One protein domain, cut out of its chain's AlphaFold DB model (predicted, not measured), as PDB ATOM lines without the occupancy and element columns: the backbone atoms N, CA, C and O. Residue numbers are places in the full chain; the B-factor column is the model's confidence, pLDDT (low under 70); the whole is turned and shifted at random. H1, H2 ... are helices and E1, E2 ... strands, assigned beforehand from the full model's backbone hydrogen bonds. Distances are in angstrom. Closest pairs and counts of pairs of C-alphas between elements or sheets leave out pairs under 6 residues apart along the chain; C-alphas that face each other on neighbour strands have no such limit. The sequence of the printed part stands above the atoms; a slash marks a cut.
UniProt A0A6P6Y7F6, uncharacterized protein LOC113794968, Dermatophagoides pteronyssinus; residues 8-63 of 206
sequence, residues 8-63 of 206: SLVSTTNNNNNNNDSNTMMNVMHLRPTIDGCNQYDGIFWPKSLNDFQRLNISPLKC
ATOM      1  N   SER A   8     301.394 494.193 436.956       62.28
ATOM      2  CA  SER A   8     302.542 493.318 436.712       62.28
ATOM      3  C   SER A   8     302.231 491.955 437.309       62.28
ATOM      4  O   SER A   8     302.066 491.844 438.522       62.28
ATOM      5  N   LEU A   9     302.128 490.934 436.466       68.94
ATOM      6  CA  LEU A   9     301.970 489.551 436.901       68.94
ATOM      7  C   LEU A   9     303.357 488.922 436.952       68.94
ATOM      8  O   LEU A   9     304.065 488.900 435.947       68.94
ATOM      9  N   VAL A  10     303.752 488.437 438.122       72.81
ATOM     10  CA  VAL A  10     305.021 487.734 438.319       72.81
ATOM     11  C   VAL A  10     304.701 486.264 438.527       72.81
ATOM     12  O   VAL A  10     303.995 485.910 439.468       72.81
ATOM     13  N   SER A  11     305.207 485.415 437.639       74.31
ATOM     14  CA  SER A  11     305.113 483.965 437.750       74.31
ATOM     15  C   SER A  11     306.503 483.393 437.975       74.31
ATOM     16  O   SER A  11     307.382 483.516 437.122       74.31
ATOM     17  N   THR A  12     306.693 482.737 439.110       72.44
ATOM     18  CA  THR A  12     307.904 481.997 439.457       72.44
ATOM     19  C   THR A  12     307.666 480.515 439.224       72.44
ATOM     20  O   THR A  12     306.845 479.892 439.892       72.44
ATOM     21  N   THR A  13     308.397 479.929 438.282       65.44
ATOM     22  CA  THR A  13     308.426 478.475 438.095       65.44
ATOM     23  C   THR A  13     309.675 477.923 438.755       65.44
ATOM     24  O   THR A  13     310.793 478.232 438.337       65.44
ATOM     25  N   ASN A  14     309.479 477.121 439.800       57.59
ATOM     26  CA  ASN A  14     310.565 476.455 440.500       57.59
ATOM     27  C   ASN A  14     310.795 475.090 439.851       57.59
ATOM     28  O   ASN A  14     309.943 474.205 439.944       57.59
ATOM     29  N   ASN A  15     311.912 474.935 439.143       56.72
ATOM     30  CA  ASN A  15     312.241 473.672 438.502       56.72
ATOM     31  C   ASN A  15     313.041 472.816 439.493       56.72
ATOM     32  O   ASN A  15     314.260 472.938 439.588       56.72
ATOM     33  N   ASN A  16     312.341 471.986 440.271       53.47
ATOM     34  CA  ASN A  16     312.948 471.035 441.208       53.47
ATOM     35  C   ASN A  16     313.553 469.848 440.442       53.47
ATOM     36  O   ASN A  16     313.042 468.733 440.505       53.47
ATOM     37  N   ASN A  17     314.640 470.082 439.711       54.06
ATOM     38  CA  ASN A  17     315.511 469.007 439.254       54.06
ATOM     39  C   ASN A  17     316.739 468.965 440.165       54.06
ATOM     40  O   ASN A  17     317.462 469.948 440.300       54.06
ATOM     41  N   ASN A  18     316.924 467.817 440.817       54.84
ATOM     42  CA  ASN A  18     317.914 467.513 441.853       54.84
ATOM     43  C   ASN A  18     319.378 467.590 441.377       54.84
ATOM     44  O   ASN A  18     320.073 466.583 441.401       54.84
ATOM     45  N   ASN A  19     319.871 468.759 440.976       54.09
ATOM     46  CA  ASN A  19     321.301 469.023 440.818       54.09
ATOM     47  C   ASN A  19     321.570 470.510 441.073       54.09
ATOM     48  O   ASN A  19     321.401 471.305 440.162       54.09
ATOM     49  N   ASN A  20     321.935 470.832 442.319       54.66
ATOM     50  CA  ASN A  20     322.657 471.988 442.893       54.66
ATOM     51  C   ASN A  20     322.554 473.428 442.338       54.66
ATOM     52  O   ASN A  20     323.073 474.315 443.003       54.66
ATOM     53  N   ASP A  21     321.835 473.710 441.257       50.91
ATOM     54  CA  ASP A  21     321.567 475.058 440.758       50.91
ATOM     55  C   ASP A  21     320.062 475.203 440.513       50.91
ATOM     56  O   ASP A  21     319.532 474.918 439.436       50.91
ATOM     57  N   SER A  22     319.339 475.635 441.548       51.41
ATOM     58  CA  SER A  22     317.926 475.999 441.439       51.41
ATOM     59  C   SER A  22     317.789 477.288 440.621       51.41
ATOM     60  O   SER A  22     317.674 478.383 441.174       51.41
ATOM     61  N   ASN A  23     317.815 477.178 439.293       55.34
ATOM     62  CA  ASN A  23     317.501 478.290 438.401       55.34
ATOM     63  C   ASN A  23     315.994 478.582 438.463       55.34
ATOM     64  O   ASN A  23     315.201 478.062 437.678       55.34
ATOM     65  N   THR A  24     315.589 479.427 439.412       57.19
ATOM     66  CA  THR A  24     314.254 480.031 439.443       57.19
ATOM     67  C   THR A  24     314.077 480.928 438.222       57.19
ATOM     68  O   THR A  24     314.604 482.040 438.181       57.19
ATOM     69  N   MET A  25     313.316 480.465 437.228       56.94
ATOM     70  CA  MET A  25     312.861 481.330 436.141       56.94
ATOM     71  C   MET A  25     311.715 482.209 436.648       56.94
ATOM     72  O   MET A  25     310.668 481.708 437.068       56.94
ATOM     73  N   MET A  26     311.929 483.525 436.611       62.12
ATOM     74  CA  MET A  26     310.890 484.527 436.836       62.12
ATOM     75  C   MET A  26     310.366 485.016 435.486       62.12
ATOM     76  O   MET A  26     311.118 485.584 434.699       62.12
ATOM     77  N   ASN A  27     309.070 484.839 435.245       65.38
ATOM     78  CA  ASN A  27     308.369 485.425 434.108       65.38
ATOM     79  C   ASN A  27     307.559 486.624 434.608       65.38
ATOM     80  O   ASN A  27     306.677 486.464 435.451       65.38
ATOM     81  N   VAL A  28     307.857 487.824 434.105       62.12
ATOM     82  CA  VAL A  28     307.132 489.056 434.451       62.12
ATOM     83  C   VAL A  28     306.336 489.528 433.238       62.12
ATOM     84  O   VAL A  28     306.899 489.754 432.171       62.12
ATOM     85  N   MET A  29     305.024 489.690 433.407       65.56
ATOM     86  CA  MET A  29     304.106 490.207 432.393       65.56
ATOM     87  C   MET A  29     303.621 491.595 432.813       65.56
ATOM     88  O   MET A  29     303.052 491.746 433.892       65.56
ATOM     89  N   HIS A  30     303.816 492.603 431.963       60.84
ATOM     90  CA  HIS A  30     303.304 493.956 432.184       60.84
ATOM     91  C   HIS A  30     302.065 494.202 431.319       60.84
ATOM     92  O   HIS A  30     302.164 494.238 430.098       60.84
ATOM     93  N   LEU A  31     300.914 494.424 431.951       64.69
ATOM     94  CA  LEU A  31     299.705 494.904 431.285       64.69
ATOM     95  C   LEU A  31     299.724 496.434 431.352       64.69
ATOM     96  O   LEU A  31     299.339 497.028 432.360       64.69
ATOM     97  N   ARG A  32     300.267 497.052 430.303       62.28
ATOM     98  CA  ARG A  32     300.286 498.501 430.060       62.28
ATOM     99  C   ARG A  32     300.164 498.736 428.551       62.28
ATOM    100  O   ARG A  32     300.650 497.878 427.813       62.28
ATOM    101  N   PRO A  33     299.616 499.874 428.085       62.50
ATOM    102  CA  PRO A  33     299.862 500.321 426.718       62.50
ATOM    103  C   PRO A  33     301.376 500.343 426.500       62.50
ATOM    104  O   PRO A  33     302.116 500.976 427.262       62.50
ATOM    105  N   THR A  34     301.864 499.560 425.542       65.00
ATOM    106  CA  THR A  34     303.295 499.518 425.248       65.00
ATOM    107  C   THR A  34     303.584 500.537 424.170       65.00
ATOM    108  O   THR A  34     303.168 500.364 423.027       65.00
ATOM    109  N   ILE A  35     304.287 501.596 424.562       71.19
ATOM    110  CA  ILE A  35     304.823 502.589 423.642       71.19
ATOM    111  C   ILE A  35     306.284 502.225 423.387       71.19
ATOM    112  O   ILE A  35     307.086 502.182 424.322       71.19
ATOM    113  N   ASP A  36     306.604 501.930 422.134       75.81
ATOM    114  CA  ASP A  36     307.951 501.652 421.643       75.81
ATOM    115  C   ASP A  36     308.363 502.776 420.689       75.81
ATOM    116  O   ASP A  36     307.985 502.796 419.512       75.81
ATOM    117  N   GLY A  37     309.088 503.763 421.221       81.69
ATOM    118  CA  GLY A  37     309.404 504.982 420.478       81.69
ATOM    119  C   GLY A  37     308.129 505.718 420.057       81.69
ATOM    120  O   GLY A  37     307.433 506.263 420.907       81.69
ATOM    121  N   CYS A  38     307.832 505.742 418.754       76.81
ATOM    122  CA  CYS A  38     306.619 506.366 418.207       76.81
ATOM    123  C   CYS A  38     305.398 505.438 418.165       76.81
ATOM    124  O   CYS A  38     304.297 505.899 417.887       76.81
ATOM    125  N   ASN A  39     305.581 504.132 418.367       79.38
ATOM    126  CA  ASN A  39     304.519 503.163 418.125       79.38
ATOM    127  C   ASN A  39     303.790 502.848 419.424       79.38
ATOM    128  O   ASN A  39     304.382 502.279 420.344       79.38
ATOM    129  N   GLN A  40     302.503 503.176 419.478       76.81
ATOM    130  CA  GLN A  40     301.605 502.685 420.512       76.81
ATOM    131  C   GLN A  40     300.997 501.355 420.065       76.81
ATOM    132  O   GLN A  40     300.501 501.224 418.949       76.81
ATOM    133  N   TYR A  41     301.048 500.358 420.943       72.88
ATOM    134  CA  TYR A  41     300.339 499.099 420.756       72.88
ATOM    135  C   TYR A  41     299.099 499.063 421.641       72.88
ATOM    136  O   TYR A  41     299.201 498.987 422.870       72.88
ATOM    137  N   ASP A  42     297.940 499.045 420.992       66.69
ATOM    138  CA  ASP A  42     296.643 498.911 421.644       66.69
ATOM    139  C   ASP A  42     296.324 497.426 421.844       66.69
ATOM    140  O   ASP A  42     295.729 496.757 421.001       66.69
ATOM    141  N   GLY A  43     296.802 496.862 422.953       70.44
ATOM    142  CA  GLY A  43     296.534 495.470 423.308       70.44
ATOM    143  C   GLY A  43     297.519 494.879 424.309       70.44
ATOM    144  O   GLY A  43     298.374 495.562 424.871       70.44
ATOM    145  N   ILE A  44     297.398 493.568 424.535       72.00
ATOM    146  CA  ILE A  44     298.363 492.815 425.340       72.00
ATOM    147  C   ILE A  44     299.565 492.494 424.450       72.00
ATOM    148  O   ILE A  44     299.524 491.571 423.637       72.00
ATOM    149  N   PHE A  45     300.643 493.257 424.605       73.44
ATOM    150  CA  PHE A  45     301.902 492.971 423.929       73.44
ATOM    151  C   PHE A  45     302.657 491.849 424.652       73.44
ATOM    152  O   PHE A  45     303.042 491.989 425.814       73.44
ATOM    153  N   TRP A  46     302.877 490.729 423.954       75.75
ATOM    154  CA  TRP A  46     303.614 489.577 424.476       75.75
ATOM    155  C   TRP A  46     305.008 489.483 423.838       75.75
ATOM    156  O   TRP A  46     305.111 488.992 422.708       75.75
ATOM    157  N   PRO A  47     306.084 489.918 424.521       77.44
ATOM    158  CA  PRO A  47     307.434 489.796 423.983       77.44
ATOM    159  C   PRO A  47     307.836 488.317 423.890       77.44
ATOM    160  O   PRO A  47     307.807 487.592 424.885       77.44
ATOM    161  N   LYS A  48     308.192 487.849 422.686       83.00
ATOM    162  CA  LYS A  48     308.618 486.456 422.433       83.00
ATOM    163  C   LYS A  48     310.124 486.341 422.225       83.00
ATOM    164  O   LYS A  48     310.689 485.265 422.394       83.00
ATOM    165  N   SER A  49     310.765 487.439 421.841       86.38
ATOM    166  CA  SER A  49     312.183 487.509 421.507       86.38
ATOM    167  C   SER A  49     312.909 488.556 422.350       86.38
ATOM    168  O   SER A  49     312.299 489.480 422.888       86.38
ATOM    169  N   LEU A  50     314.241 488.459 422.422       83.62
ATOM    170  CA  LEU A  50     315.078 489.478 423.065       83.62
ATOM    171  C   LEU A  50     314.875 490.868 422.438       83.62
ATOM    172  O   LEU A  50     314.896 491.874 423.144       83.62
ATOM    173  N   ASN A  51     314.633 490.917 421.126       84.31
ATOM    174  CA  ASN A  51     314.384 492.161 420.408       84.31
ATOM    175  C   ASN A  51     313.094 492.842 420.891       84.31
ATOM    176  O   ASN A  51     313.069 494.055 421.070       84.31
ATOM    177  N   ASP A  52     312.046 492.072 421.196       80.25
ATOM    178  CA  ASP A  52     310.796 492.622 421.736       80.25
ATOM    179  C   ASP A  52     311.011 493.288 423.102       80.25
ATOM    180  O   ASP A  52     310.462 494.354 423.370       80.25
ATOM    181  N   PHE A  53     311.864 492.713 423.957       78.88
ATOM    182  CA  PHE A  53     312.236 493.335 425.233       78.88
ATOM    183  C   PHE A  53     313.077 494.600 425.050       78.88
ATOM    184  O   PHE A  53     312.897 495.571 425.784       78.88
ATOM    185  N   GLN A  54     313.985 494.612 424.072       81.25
ATOM    186  CA  GLN A  54     314.783 495.799 423.758       81.25
ATOM    187  C   GLN A  54     313.905 496.951 423.267       81.25
ATOM    188  O   GLN A  54     314.106 498.087 423.695       81.25
ATOM    189  N   ARG A  55     312.887 496.651 422.456       77.62
ATOM    190  CA  ARG A  55     311.873 497.610 422.000       77.62
ATOM    191  C   ARG A  55     311.084 498.223 423.158       77.62
ATOM    192  O   ARG A  55     310.939 499.435 423.240       77.62
ATOM    193  N   LEU A  56     310.693 497.422 424.151       76.88
ATOM    194  CA  LEU A  56     310.016 497.927 425.358       76.88
ATOM    195  C   LEU A  56     310.864 498.876 426.226       76.88
ATOM    196  O   LEU A  56     310.311 499.569 427.083       76.88
ATOM    197  N   ASN A  57     312.185 498.900 426.028       78.38
ATOM    198  CA  ASN A  57     313.100 499.822 426.702       78.38
ATOM    199  C   ASN A  57     313.323 501.124 425.917       78.38
ATOM    200  O   ASN A  57     314.008 502.029 426.406       78.38
ATOM    201  N   ILE A  58     312.769 501.249 424.708       81.88
ATOM    202  CA  ILE A  58     312.877 502.469 423.916       81.88
ATOM    203  C   ILE A  58     311.924 503.507 424.503       81.88
ATOM    204  O   ILE A  58     310.706 503.367 424.483       81.88
ATOM    205  N   SER A  59     312.505 504.577 425.043       83.50
ATOM    206  CA  SER A  59     311.733 505.702 425.561       83.50
ATOM    207  C   SER A  59     310.888 506.334 424.444       83.50
ATOM    208  O   SER A  59     311.440 506.611 423.374       83.50
ATOM    209  N   PRO A  60     309.614 506.681 424.705       81.06
ATOM    210  CA  PRO A  60     308.794 507.462 423.776       81.06
ATOM    211  C   PRO A  60     309.444 508.795 423.375       81.06
ATOM    212  O   PRO A  60     309.260 509.293 422.272       81.06
ATOM    213  N   LEU A  61     310.309 509.342 424.238       84.06
ATOM    214  CA  LEU A  61     311.068 510.570 423.983       84.06
ATOM    215  C   LEU A  61     312.154 510.425 422.904       84.06
ATOM    216  O   LEU A  61     312.821 511.411 422.582       84.06
ATOM    217  N   LYS A  62     312.390 509.211 422.396       86.06
ATOM    218  CA  LYS A  62     313.254 508.943 421.238       86.06
ATOM    219  C   LYS A  62     312.467 508.842 419.930       86.06
ATOM    220  O   LYS A  62     313.063 508.522 418.905       86.06
ATOM    221  N   CYS A  63     311.154 509.073 419.964       87.62
ATOM    222  CA  CYS A  63     310.341 509.115 418.762       87.62
ATOM    223  C   CYS A  63     310.869 510.178 417.782       87.62
ATOM    224  O   CYS A  63     311.225 511.284 418.184       87.62
TER     225      CYS A  63
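This is residues 8 to 63 of the 206 residues of the protein "uncharacterized protein LOC113794968" of Dermatophagoides pteronyssinus (UniProt A0A6P6Y7F6). A long two-stranded hairpin, E1 and E2, with an extended loop of residues 14 to 24 at its tip, makes an arm that ends in a small head. The head holds the short hairpin E3 and E4 and the single helix H1, which lies beside E3; the chain turns from the arm into the head where E2 runs on into E3 at 95 degrees. The printed part has 56 residues, with four named strands and one named helix in the order E1, E2, E3, E4, H1; the strands form two antiparallel sheets of two, E1 - E2 and E3 - E4. The class is mixed, helices and strands, with under half of the residues in named elements. The whole is only just loose, close to extended, with a radius of gyration of the C-alphas of 15.2 A, and its rod outline spans 48 by 18 by 15 A, the arm making much of the length.

E1, residues 8 to 13, begins at C-alpha 8 (302.542, 493.318, 436.712) and is 16.0 A long. E2, residues 25 to 31, is 19.5 A long and ends at C-alpha 31 (299.705, 494.904, 431.285). E3 is residues 34 to 36 and E4 residues 39 to 41. H1, residues 50 to 56, is 10.1 A long and ends at C-alpha 56 (310.016, 497.927, 425.358).

E1 and E2 are a hairpin, antiparallel at 161 degrees between their directions; C-alphas 10 and 28, which face each other, are 4.6 A apart. N 11 and O 27, at 2.8 A, and N 29 and O 9, at 2.8 A, are within hydrogen-bond range. E2 runs on into E3 across a break of 2 residues, and E2 and E3 are apart. E3 and E4 are a hairpin, antiparallel at 160 degrees, with N 36 and O 39 within hydrogen-bond range at 2.9 A. H1 has 4 pairs of C-alphas within 8 A of E3, the closest being those of Asp 36 and Arg 55, 5.6 A apart. H1 is apart from E1 and from E2. In H1 every O i to N i+4 pair is within hydrogen-bond range.

The C-alphas of Asn 18 and Cys 63, the two farthest apart, are 48.2 A from each other. The printed part has no cut. The link from E1 to E2, 11 residues, is long; the links from E2 to E3 and from E3 to E4 are tight, and that from E4 to H1, 8 residues, is short. The mean pLDDT of the printed part is 70.2, and residues 8 to 9, 13 to 34 and 42 of the model are under 70.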